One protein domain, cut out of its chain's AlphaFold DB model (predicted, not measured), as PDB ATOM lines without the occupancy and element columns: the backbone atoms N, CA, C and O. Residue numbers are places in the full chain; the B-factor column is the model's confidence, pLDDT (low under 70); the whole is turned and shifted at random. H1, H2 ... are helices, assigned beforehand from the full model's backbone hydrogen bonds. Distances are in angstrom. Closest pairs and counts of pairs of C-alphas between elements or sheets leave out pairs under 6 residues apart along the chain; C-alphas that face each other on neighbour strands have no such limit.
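What this domain is: This is residues 56 to 119 of the 258 residues of an uncharacterized protein of Araneus ventricosus (UniProt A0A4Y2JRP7). Three helices make a small, layered body: H1 and H2 lie roughly side by side and run opposite ways, and the longest helix, H3, lies over one side of this pair, with the three centres forming a triangle. After H3, residues 108 to 119 bear no named element; this end stretch runs out to Glu 112 and then folds back. The printed part has 64 residues with three named helices, in the order H1, H2, H3, and no named strand; the class is all helix, with 34 residues in named elements. The whole is compact, with a radius of gyration of the C-alphas of 11.4 A, and the C-alphas span 32 by 22 by 17 A.

How they stand to each other: H3, residues 93 to 107, is the longest helix. H1, residues 60 to 71, touches H3 with residues 69 to 70 alone, and H3 touches H1 with residues 103 to 107 alone; the closest C-alphas are those of Trp 70 and Leu 103, 6.9 A apart. H1 and H3 run the same way at a steep tilt of 43 degrees. H2, residues 80 to 86, is close to H3 but not clearly touching, the closest C-alphas being those of Glu 81 and Phe 99, 7.7 A apart. H2 and H3 run opposite ways at a steep tilt of 61 degrees. H1 and H2 only just touch, with 3 pairs of C-alphas within 8 A, the closest being those of Val 63 and Leu 86 at 7.0 A. They form a helical hairpin, opposite ways at a shallow tilt of 19 degrees. Residues 56 to 57 make a short antiparallel pairing with residues 90 to 91. In H1, H2 and H3 every O i to N i+4 pair is within hydrogen-bond range.

Where its parts are: H3 has 15 residues, Pro 93 to Glu 107, and measures 20.2 A from first to last C-alpha; C-alpha 107 is at (89.203, 28.424, -4.053). H1 has 12 residues, Gln 60 to Tyr 71, and measures 16.3 A, beginning with C-alpha 60 at (83.974, 13.483, -16.891). H2 has 7 residues, Asp 80 to Leu 86, and measures 9.9 A, with C-alpha 80 at (101.681, 16.842, -10.287).

The domain as a whole: The two C-alphas farthest apart are those of Tyr 90 and Glu 112, at 32.7 A. The printed part has no cut. The links H1 to H2, with 8 residues, and H2 to H3, with 6, are short. The mean pLDDT of the printed part is 73.5, and the model's confidence is under 70 at residues 72 to 78, 87 to 89 and 110 to 116.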
ATOM      1  N   ILE A  56      85.865   5.895  -5.249       76.25
ATOM      2  CA  ILE A  56      84.967   6.812  -5.952       76.25
ATOM      3  C   ILE A  56      85.303   6.807  -7.438       76.25
ATOM      4  O   ILE A  56      86.441   6.508  -7.800       76.25
ATOM      5  N   TYR A  57      84.322   7.140  -8.270       73.81
ATOM      6  CA  TYR A  57      84.504   7.281  -9.706       73.81
ATOM      7  C   TYR A  57      84.417   8.758 -10.077       73.81
ATOM      8  O   TYR A  57      83.466   9.440  -9.699       73.81
ATOM      9  N   LEU A  58      85.413   9.264 -10.796       75.31
ATOM     10  CA  LEU A  58      85.381  10.641 -11.274       75.31
ATOM     11  C   LEU A  58      84.647  10.688 -12.614       75.31
ATOM     12  O   LEU A  58      85.149  10.221 -13.631       75.31
ATOM     13  N   GLU A  59      83.434  11.238 -12.607       73.12
ATOM     14  CA  GLU A  59      82.701  11.503 -13.845       73.12
ATOM     15  C   GLU A  59      83.415  12.592 -14.662       73.12
ATOM     16  O   GLU A  59      84.032  13.498 -14.102       73.12
ATOM     17  N   GLN A  60      83.311  12.530 -15.992       73.44
ATOM     18  CA  GLN A  60      83.974  13.483 -16.891       73.44
ATOM     19  C   GLN A  60      83.584  14.942 -16.593       73.44
ATOM     20  O   GLN A  60      84.424  15.834 -16.658       73.44
ATOM     21  N   GLU A  61      82.327  15.180 -16.220       73.88
ATOM     22  CA  GLU A  61      81.828  16.491 -15.790       73.88
ATOM     23  C   GLU A  61      82.534  16.978 -14.511       73.88
ATOM     24  O   GLU A  61      82.980  18.121 -14.426       73.88
ATOM     25  N   ILE A  62      82.739  16.083 -13.539       76.62
ATOM     26  CA  ILE A  62      83.495  16.381 -12.315       76.62
ATOM     27  C   ILE A  62      84.961  16.658 -12.627       76.62
ATOM     28  O   ILE A  62      85.543  17.576 -12.053       76.62
ATOM     29  N   VAL A  63      85.557  15.906 -13.552       80.06
ATOM     30  CA  VAL A  63      86.918  16.157 -14.038       80.06
ATOM     31  C   VAL A  63      87.032  17.559 -14.637       80.06
ATOM     32  O   VAL A  63      87.965  18.283 -14.289       80.06
ATOM     33  N   GLN A  64      86.074  17.972 -15.468       77.62
ATOM     34  CA  GLN A  64      86.043  19.320 -16.040       77.62
ATOM     35  C   GLN A  64      85.912  20.389 -14.953       77.62
ATOM     36  O   GLN A  64      86.690  21.338 -14.942       77.62
ATOM     37  N   LEU A  65      85.001  20.217 -13.990       77.19
ATOM     38  CA  LEU A  65      84.849  21.146 -12.865       77.19
ATOM     39  C   LEU A  65      86.130  21.257 -12.027       77.19
ATOM     40  O   LEU A  65      86.522  22.356 -11.634       77.19
ATOM     41  N   ILE A  66      86.812  20.135 -11.780       81.50
ATOM     42  CA  ILE A  66      88.093  20.093 -11.066       81.50
ATOM     43  C   ILE A  66      89.180  20.831 -11.846       81.50
ATOM     44  O   ILE A  66      89.894  21.643 -11.260       81.50
ATOM     45  N   GLN A  67      89.307  20.573 -13.149       80.50
ATOM     46  CA  GLN A  67      90.277  21.249 -14.010       80.50
ATOM     47  C   GLN A  67      90.020  22.756 -14.044       80.50
ATOM     48  O   GLN A  67      90.943  23.538 -13.835       80.50
ATOM     49  N   SER A  68      88.767  23.172 -14.222       76.75
ATOM     50  CA  SER A  68      88.390  24.583 -14.232       76.75
ATOM     51  C   SER A  68      88.634  25.259 -12.882       76.75
ATOM     52  O   SER A  68      89.126  26.384 -12.837       76.75
ATOM     53  N   CYS A  69      88.364  24.571 -11.766       77.12
ATOM     54  CA  CYS A  69      88.713  25.059 -10.431       77.12
ATOM     55  C   CYS A  69      90.237  25.198 -10.272       77.12
ATOM     56  O   CYS A  69      90.718  26.222  -9.791       77.12
ATOM     57  N   TRP A  70      91.007  24.210 -10.731       79.62
ATOM     58  CA  TRP A  70      92.465  24.188 -10.608       79.62
ATOM     59  C   TRP A  70      93.158  25.284 -11.420       79.62
ATOM     60  O   TRP A  70      94.072  25.926 -10.904       79.62
ATOM     61  N   TYR A  71      92.715  25.496 -12.660       77.19
ATOM     62  CA  TYR A  71      93.296  26.454 -13.607       77.19
ATOM     63  C   TYR A  71      92.658  27.846 -13.555       77.19
ATOM     64  O   TYR A  71      93.085  28.739 -14.281       77.19
ATOM     65  N   SER A  72      91.675  28.065 -12.677       67.50
ATOM     66  CA  SER A  72      91.099  29.394 -12.417       67.50
ATOM     67  C   SER A  72      92.129  30.432 -11.945       67.50
ATOM     68  O   SER A  72      91.863  31.630 -12.006       67.50
ATOM     69  N   GLN A  73      93.306  29.993 -11.487       65.19
ATOM     70  CA  GLN A  73      94.423  30.857 -11.127       65.19
ATOM     71  C   GLN A  73      95.717  30.394 -11.788       65.19
ATOM     72  O   GLN A  73      96.029  29.204 -11.816       65.19
ATOM     73  N   ILE A  74      96.523  31.359 -12.228       58.31
ATOM     74  CA  ILE A  74      97.922  31.119 -12.576       58.31
ATOM     75  C   ILE A  74      98.705  31.078 -11.260       58.31
ATOM     76  O   ILE A  74      98.946  32.110 -10.637       58.31
ATOM     77  N   THR A  75      99.079  29.881 -10.818       61.06
ATOM     78  CA  THR A  75      99.977  29.676  -9.677       61.06
ATOM     79  C   THR A  75     101.253  28.982 -10.151       61.06
ATOM     80  O   THR A  75     101.217  28.162 -11.062       61.06
ATOM     81  N   ASN A  76     102.395  29.271  -9.515       58.56
ATOM     82  CA  ASN A  76     103.661  28.550  -9.744       58.56
ATOM     83  C   ASN A  76     103.667  27.150  -9.089       58.56
ATOM     84  O   ASN A  76     104.725  26.592  -8.802       58.56
ATOM     85  N   GLU A  77     102.495  26.606  -8.763       62.94
ATOM     86  CA  GLU A  77     102.369  25.317  -8.096       62.94
ATOM     87  C   GLU A  77     102.388  24.185  -9.127       62.94
ATOM     88  O   GLU A  77     101.790  24.287 -10.197       62.94
ATOM     89  N   SER A  78     103.066  23.087  -8.790       67.88
ATOM     90  CA  SER A  78     103.154  21.917  -9.664       67.88
ATOM     91  C   SER A  78     101.771  21.327  -9.966       67.88
ATOM     92  O   SER A  78     100.943  21.148  -9.066       67.88
ATOM     93  N   ASN A  79     101.548  20.958 -11.230       78.19
ATOM     94  CA  ASN A  79     100.366  20.211 -11.661       78.19
ATOM     95  C   ASN A  79     100.418  18.729 -11.267       78.19
ATOM     96  O   ASN A  79      99.427  18.030 -11.461       78.19
ATOM     97  N   ASP A  80     101.506  18.251 -10.652       74.88
ATOM     98  CA  ASP A  80     101.681  16.842 -10.287       74.88
ATOM     99  C   ASP A  80     100.511  16.279  -9.469       74.88
ATOM    100  O   ASP A  80     100.157  15.111  -9.618       74.88
ATOM    101  N   GLU A  81      99.920  17.068  -8.563       75.06
ATOM    102  CA  GLU A  81      98.786  16.622  -7.743       75.06
ATOM    103  C   GLU A  81      97.502  16.474  -8.562       75.06
ATOM    104  O   GLU A  81      96.808  15.468  -8.412       75.06
ATOM    105  N   LEU A  82      97.212  17.429  -9.452       80.44
ATOM    106  CA  LEU A  82      96.091  17.341 -10.386       80.44
ATOM    107  C   LEU A  82      96.286  16.175 -11.353       80.44
ATOM    108  O   LEU A  82      95.376  15.375 -11.535       80.44
ATOM    109  N   GLU A  83      97.470  16.034 -11.937       75.88
ATOM    110  CA  GLU A  83      97.770  14.961 -12.881       75.88
ATOM    111  C   GLU A  83      97.657  13.591 -12.215       75.88
ATOM    112  O   GLU A  83      96.965  12.720 -12.735       75.88
ATOM    113  N   LYS A  84      98.228  13.405 -11.013       73.62
ATOM    114  CA  LYS A  84      98.071  12.168 -10.221       73.62
ATOM    115  C   LYS A  84      96.617  11.870  -9.875       73.62
ATOM    116  O   LYS A  84      96.271  10.701  -9.692       73.62
ATOM    117  N   PHE A  85      95.800  12.903  -9.730       77.31
ATOM    118  CA  PHE A  85      94.394  12.776  -9.401       77.31
ATOM    119  C   PHE A  85      93.562  12.374 -10.627       77.31
ATOM    120  O   PHE A  85      92.896  11.342 -10.597       77.31
ATOM    121  N   LEU A  86      93.684  13.114 -11.733       76.50
ATOM    122  CA  LEU A  86      93.029  12.821 -13.014       76.50
ATOM    123  C   LEU A  86      93.454  11.466 -13.596       76.50
ATOM    124  O   LEU A  86      92.678  10.774 -14.242       76.50
ATOM    125  N   ALA A  87      94.691  11.060 -13.329       69.69
ATOM    126  CA  ALA A  87      95.242   9.762 -13.692       69.69
ATOM    127  C   ALA A  87      94.505   8.565 -13.070       69.69
ATOM    128  O   ALA A  87      94.612   7.436 -13.564       69.69
ATOM    129  N   ARG A  88      93.820   8.784 -11.944       68.56
ATOM    130  CA  ARG A  88      93.267   7.756 -11.066       68.56
ATOM    131  C   ARG A  88      91.751   7.901 -10.956       68.56
ATOM    132  O   ARG A  88      91.242   8.064  -9.857       68.56
ATOM    133  N   ASP A  89      91.025   7.723 -12.057       65.50
ATOM    134  CA  ASP A  89      89.544   7.678 -12.090       65.50
ATOM    135  C   ASP A  89      88.877   6.808 -11.006       65.50
ATOM    136  O   ASP A  89      87.681   6.938 -10.777       65.50
ATOM    137  N   TYR A  90      89.641   5.942 -10.331       71.75
ATOM    138  CA  TYR A  90      89.252   5.181  -9.150       71.75
ATOM    139  C   TYR A  90      90.167   5.497  -7.954       71.75
ATOM    140  O   TYR A  90      91.105   4.754  -7.649       71.75
ATOM    141  N   ILE A  91      89.909   6.607  -7.258       75.00
ATOM    142  CA  ILE A  91      90.643   6.979  -6.036       75.00
ATOM    143  C   ILE A  91      89.925   6.536  -4.764       75.00
ATOM    144  O   ILE A  91      88.701   6.407  -4.703       75.00
ATOM    145  N   LYS A  92      90.702   6.351  -3.693       79.06
ATOM    146  CA  LYS A  92      90.148   6.139  -2.354       79.06
ATOM    147  C   LYS A  92      89.572   7.452  -1.800       79.06
ATOM    148  O   LYS A  92      90.147   8.515  -2.050       79.06
ATOM    149  N   PRO A  93      88.536   7.411  -0.942       80.62
ATOM    150  CA  PRO A  93      87.952   8.610  -0.341       80.62
ATOM    151  C   PRO A  93      88.966   9.413   0.484       80.62
ATOM    152  O   PRO A  93      88.900  10.636   0.535       80.62
ATOM    153  N   SER A  94      89.944   8.737   1.100       81.19
ATOM    154  CA  SER A  94      91.041   9.379   1.835       81.19
ATOM    155  C   SER A  94      91.953  10.220   0.944       81.19
ATOM    156  O   SER A  94      92.428  11.268   1.379       81.19
ATOM    157  N   ASP A  95      92.204   9.764  -0.284       79.44
ATOM    158  CA  ASP A  95      93.025  10.485  -1.256       79.44
ATOM    159  C   ASP A  95      92.226  11.653  -1.839       79.44
ATOM    160  O   ASP A  95      92.742  12.767  -1.929       79.44
ATOM    161  N   MET A  96      90.931  11.434  -2.101       82.38
ATOM    162  CA  MET A  96      90.009  12.493  -2.514       82.38
ATOM    163  C   MET A  96      89.911  13.613  -1.482       82.38
ATOM    164  O   MET A  96      89.979  14.782  -1.836       82.38
ATOM    165  N   LEU A  97      89.821  13.283  -0.193       83.62
ATOM    166  CA  LEU A  97      89.740  14.288   0.865       83.62
ATOM    167  C   LEU A  97      90.967  15.207   0.881       83.62
ATOM    168  O   LEU A  97      90.830  16.416   1.050       83.62
ATOM    169  N   LYS A  98      92.168  14.647   0.683       82.69
ATOM    170  CA  LYS A  98      93.396  15.448   0.577       82.69
ATOM    171  C   LYS A  98      93.325  16.399  -0.614       82.69
ATOM    172  O   LYS A  98      93.622  17.578  -0.447       82.69
ATOM    173  N   PHE A  99      92.892  15.901  -1.768       83.12
ATOM    174  CA  PHE A  99      92.782  16.690  -2.988       83.12
ATOM    175  C   PHE A  99      91.709  17.786  -2.893       83.12
ATOM    176  O   PHE A  99      91.985  18.945  -3.181       83.12
ATOM    177  N   VAL A 100      90.524  17.472  -2.372       82.00
ATOM    178  CA  VAL A 100      89.457  18.448  -2.091       82.00
ATOM    179  C   VAL A 100      89.940  19.535  -1.133       82.00
ATOM    180  O   VAL A 100      89.620  20.702  -1.318       82.00
ATOM    181  N   ASN A 101      90.762  19.198  -0.135       80.81
ATOM    182  CA  ASN A 101      91.360  20.206   0.740       80.81
ATOM    183  C   ASN A 101      92.352  21.120   0.003       80.81
ATOM    184  O   ASN A 101      92.465  22.292   0.360       80.81
ATOM    185  N   VAL A 102      93.079  20.607  -0.996       81.19
ATOM    186  CA  VAL A 102      93.930  21.429  -1.876       81.19
ATOM    187  C   VAL A 102      93.059  22.367  -2.702       81.19
ATOM    188  O   VAL A 102      93.301  23.572  -2.682       81.19
ATOM    189  N   LEU A 103      92.009  21.839  -3.340       80.44
ATOM    190  CA  LEU A 103      91.039  22.648  -4.071       80.44
ATOM    191  C   LEU A 103      90.443  23.735  -3.168       80.44
ATOM    192  O   LEU A 103      90.429  24.889  -3.571       80.44
ATOM    193  N   ASN A 104      90.032  23.415  -1.934       78.56
ATOM    194  CA  ASN A 104      89.413  24.377  -1.003       78.56
ATOM    195  C   ASN A 104      90.351  25.539  -0.699       78.56
ATOM    196  O   ASN A 104      89.949  26.699  -0.735       78.56
ATOM    197  N   ARG A 105      91.631  25.248  -0.447       78.06
ATOM    198  CA  ARG A 105      92.631  26.299  -0.234       78.06
ATOM    199  C   ARG A 105      92.850  27.152  -1.479       78.06
ATOM    200  O   ARG A 105      93.150  28.331  -1.329       78.06
ATOM    201  N   ARG A 106      92.751  26.562  -2.673       76.06
ATOM    202  CA  ARG A 106      92.870  27.285  -3.944       76.06
ATOM    203  C   ARG A 106      91.655  28.171  -4.186       76.06
ATOM    204  O   ARG A 106      91.838  29.351  -4.448       76.06
ATOM    205  N   GLU A 107      90.446  27.652  -3.982       74.94
ATOM    206  CA  GLU A 107      89.203  28.424  -4.053       74.94
ATOM    207  C   GLU A 107      89.258  29.643  -3.118       74.94
ATOM    208  O   GLU A 107      89.038  30.762  -3.561       74.94
ATOM    209  N   MET A 108      89.637  29.470  -1.846       73.56
ATOM    210  CA  MET A 108      89.698  30.584  -0.881       73.56
ATOM    211  C   MET A 108      90.727  31.673  -1.224       73.56
ATOM    212  O   MET A 108      90.665  32.762  -0.659       73.56
ATOM    213  N   LYS A 109      91.691  31.389  -2.105       72.00
ATOM    214  CA  LYS A 109      92.717  32.343  -2.554       72.00
ATOM    215  C   LYS A 109      92.348  33.041  -3.869       72.00
ATOM    216  O   LYS A 109      93.160  33.812  -4.383       72.00
ATOM    217  N   GLN A 110      91.165  32.773  -4.427       62.16
ATOM    218  CA  GLN A 110      90.667  33.428  -5.635       62.16
ATOM    219  C   GLN A 110      90.320  34.897  -5.370       62.16
ATOM    220  O   GLN A 110      89.506  35.206  -4.503       62.16
ATOM    221  N   ASN A 111      90.931  35.795  -6.150       57.84
ATOM    222  CA  ASN A 111      90.422  37.150  -6.349       57.84
ATOM    223  C   ASN A 111      89.321  37.073  -7.421       57.84
ATOM    224  O   ASN A 111      89.448  36.289  -8.360       57.84
ATOM    225  N   GLU A 112      88.237  37.831  -7.249       59.06
ATOM    226  CA  GLU A 112      87.025  37.770  -8.081       59.06
ATOM    227  C   GLU A 112      87.266  37.831  -9.608       59.06
ATOM    228  O   GLU A 112      88.234  38.463 -10.044       59.06
ATOM    229  N   PRO A 113      86.359  37.255 -10.436       55.41
ATOM    230  CA  PRO A 113      85.106  36.580 -10.079       55.41
ATOM    231  C   PRO A 113      85.238  35.049 -10.102       55.41
ATOM    232  O   PRO A 113      85.830  34.478 -11.011       55.41
ATOM    233  N   PHE A 114      84.655  34.395  -9.093       57.69
ATOM    234  CA  PHE A 114      84.680  32.945  -8.863       57.69
ATOM    235  C   PHE A 114      83.918  32.167  -9.948       57.69
ATOM    236  O   PHE A 114      82.687  32.166  -9.912       57.69
ATOM    237  N   PRO A 115      84.579  31.431 -10.857       57.62
ATOM    238  CA  PRO A 115      83.841  30.684 -11.864       57.62
ATOM    239  C   PRO A 115      83.361  29.318 -11.337       57.62
ATOM    240  O   PRO A 115      82.329  28.829 -11.785       57.62
ATOM    241  N   TYR A 116      84.039  28.710 -10.350       62.84
ATOM    242  CA  TYR A 116      83.688  27.371  -9.853       62.84
ATOM    243  C   TYR A 116      83.970  27.201  -8.360       62.84
ATOM    244  O   TYR A 116      85.052  27.527  -7.875       62.84
ATOM    245  N   LYS A 117      82.985  26.650  -7.647       73.38
ATOM    246  CA  LYS A 117      82.985  26.450  -6.197       73.38
ATOM    247  C   LYS A 117      82.982  24.960  -5.865       73.38
ATOM    248  O   LYS A 117      82.309  24.175  -6.532       73.38
ATOM    249  N   ILE A 118      83.666  24.547  -4.806       76.75
ATOM    250  CA  ILE A 118      83.836  23.128  -4.450       76.75
ATOM    251  C   ILE A 118      82.545  22.449  -4.039       76.75
ATOM    252  O   ILE A 118      82.401  21.241  -4.232       76.75
ATOM    253  N   HIS A 119      81.563  23.204  -3.558       75.62
ATOM    254  CA  HIS A 119      80.233  22.655  -3.331       75.62
ATOM    255  C   HIS A 119      79.590  22.122  -4.627       75.62
ATOM    256  O   HIS A 119      78.858  21.137  -4.551       75.62
TER     257      HIS A 119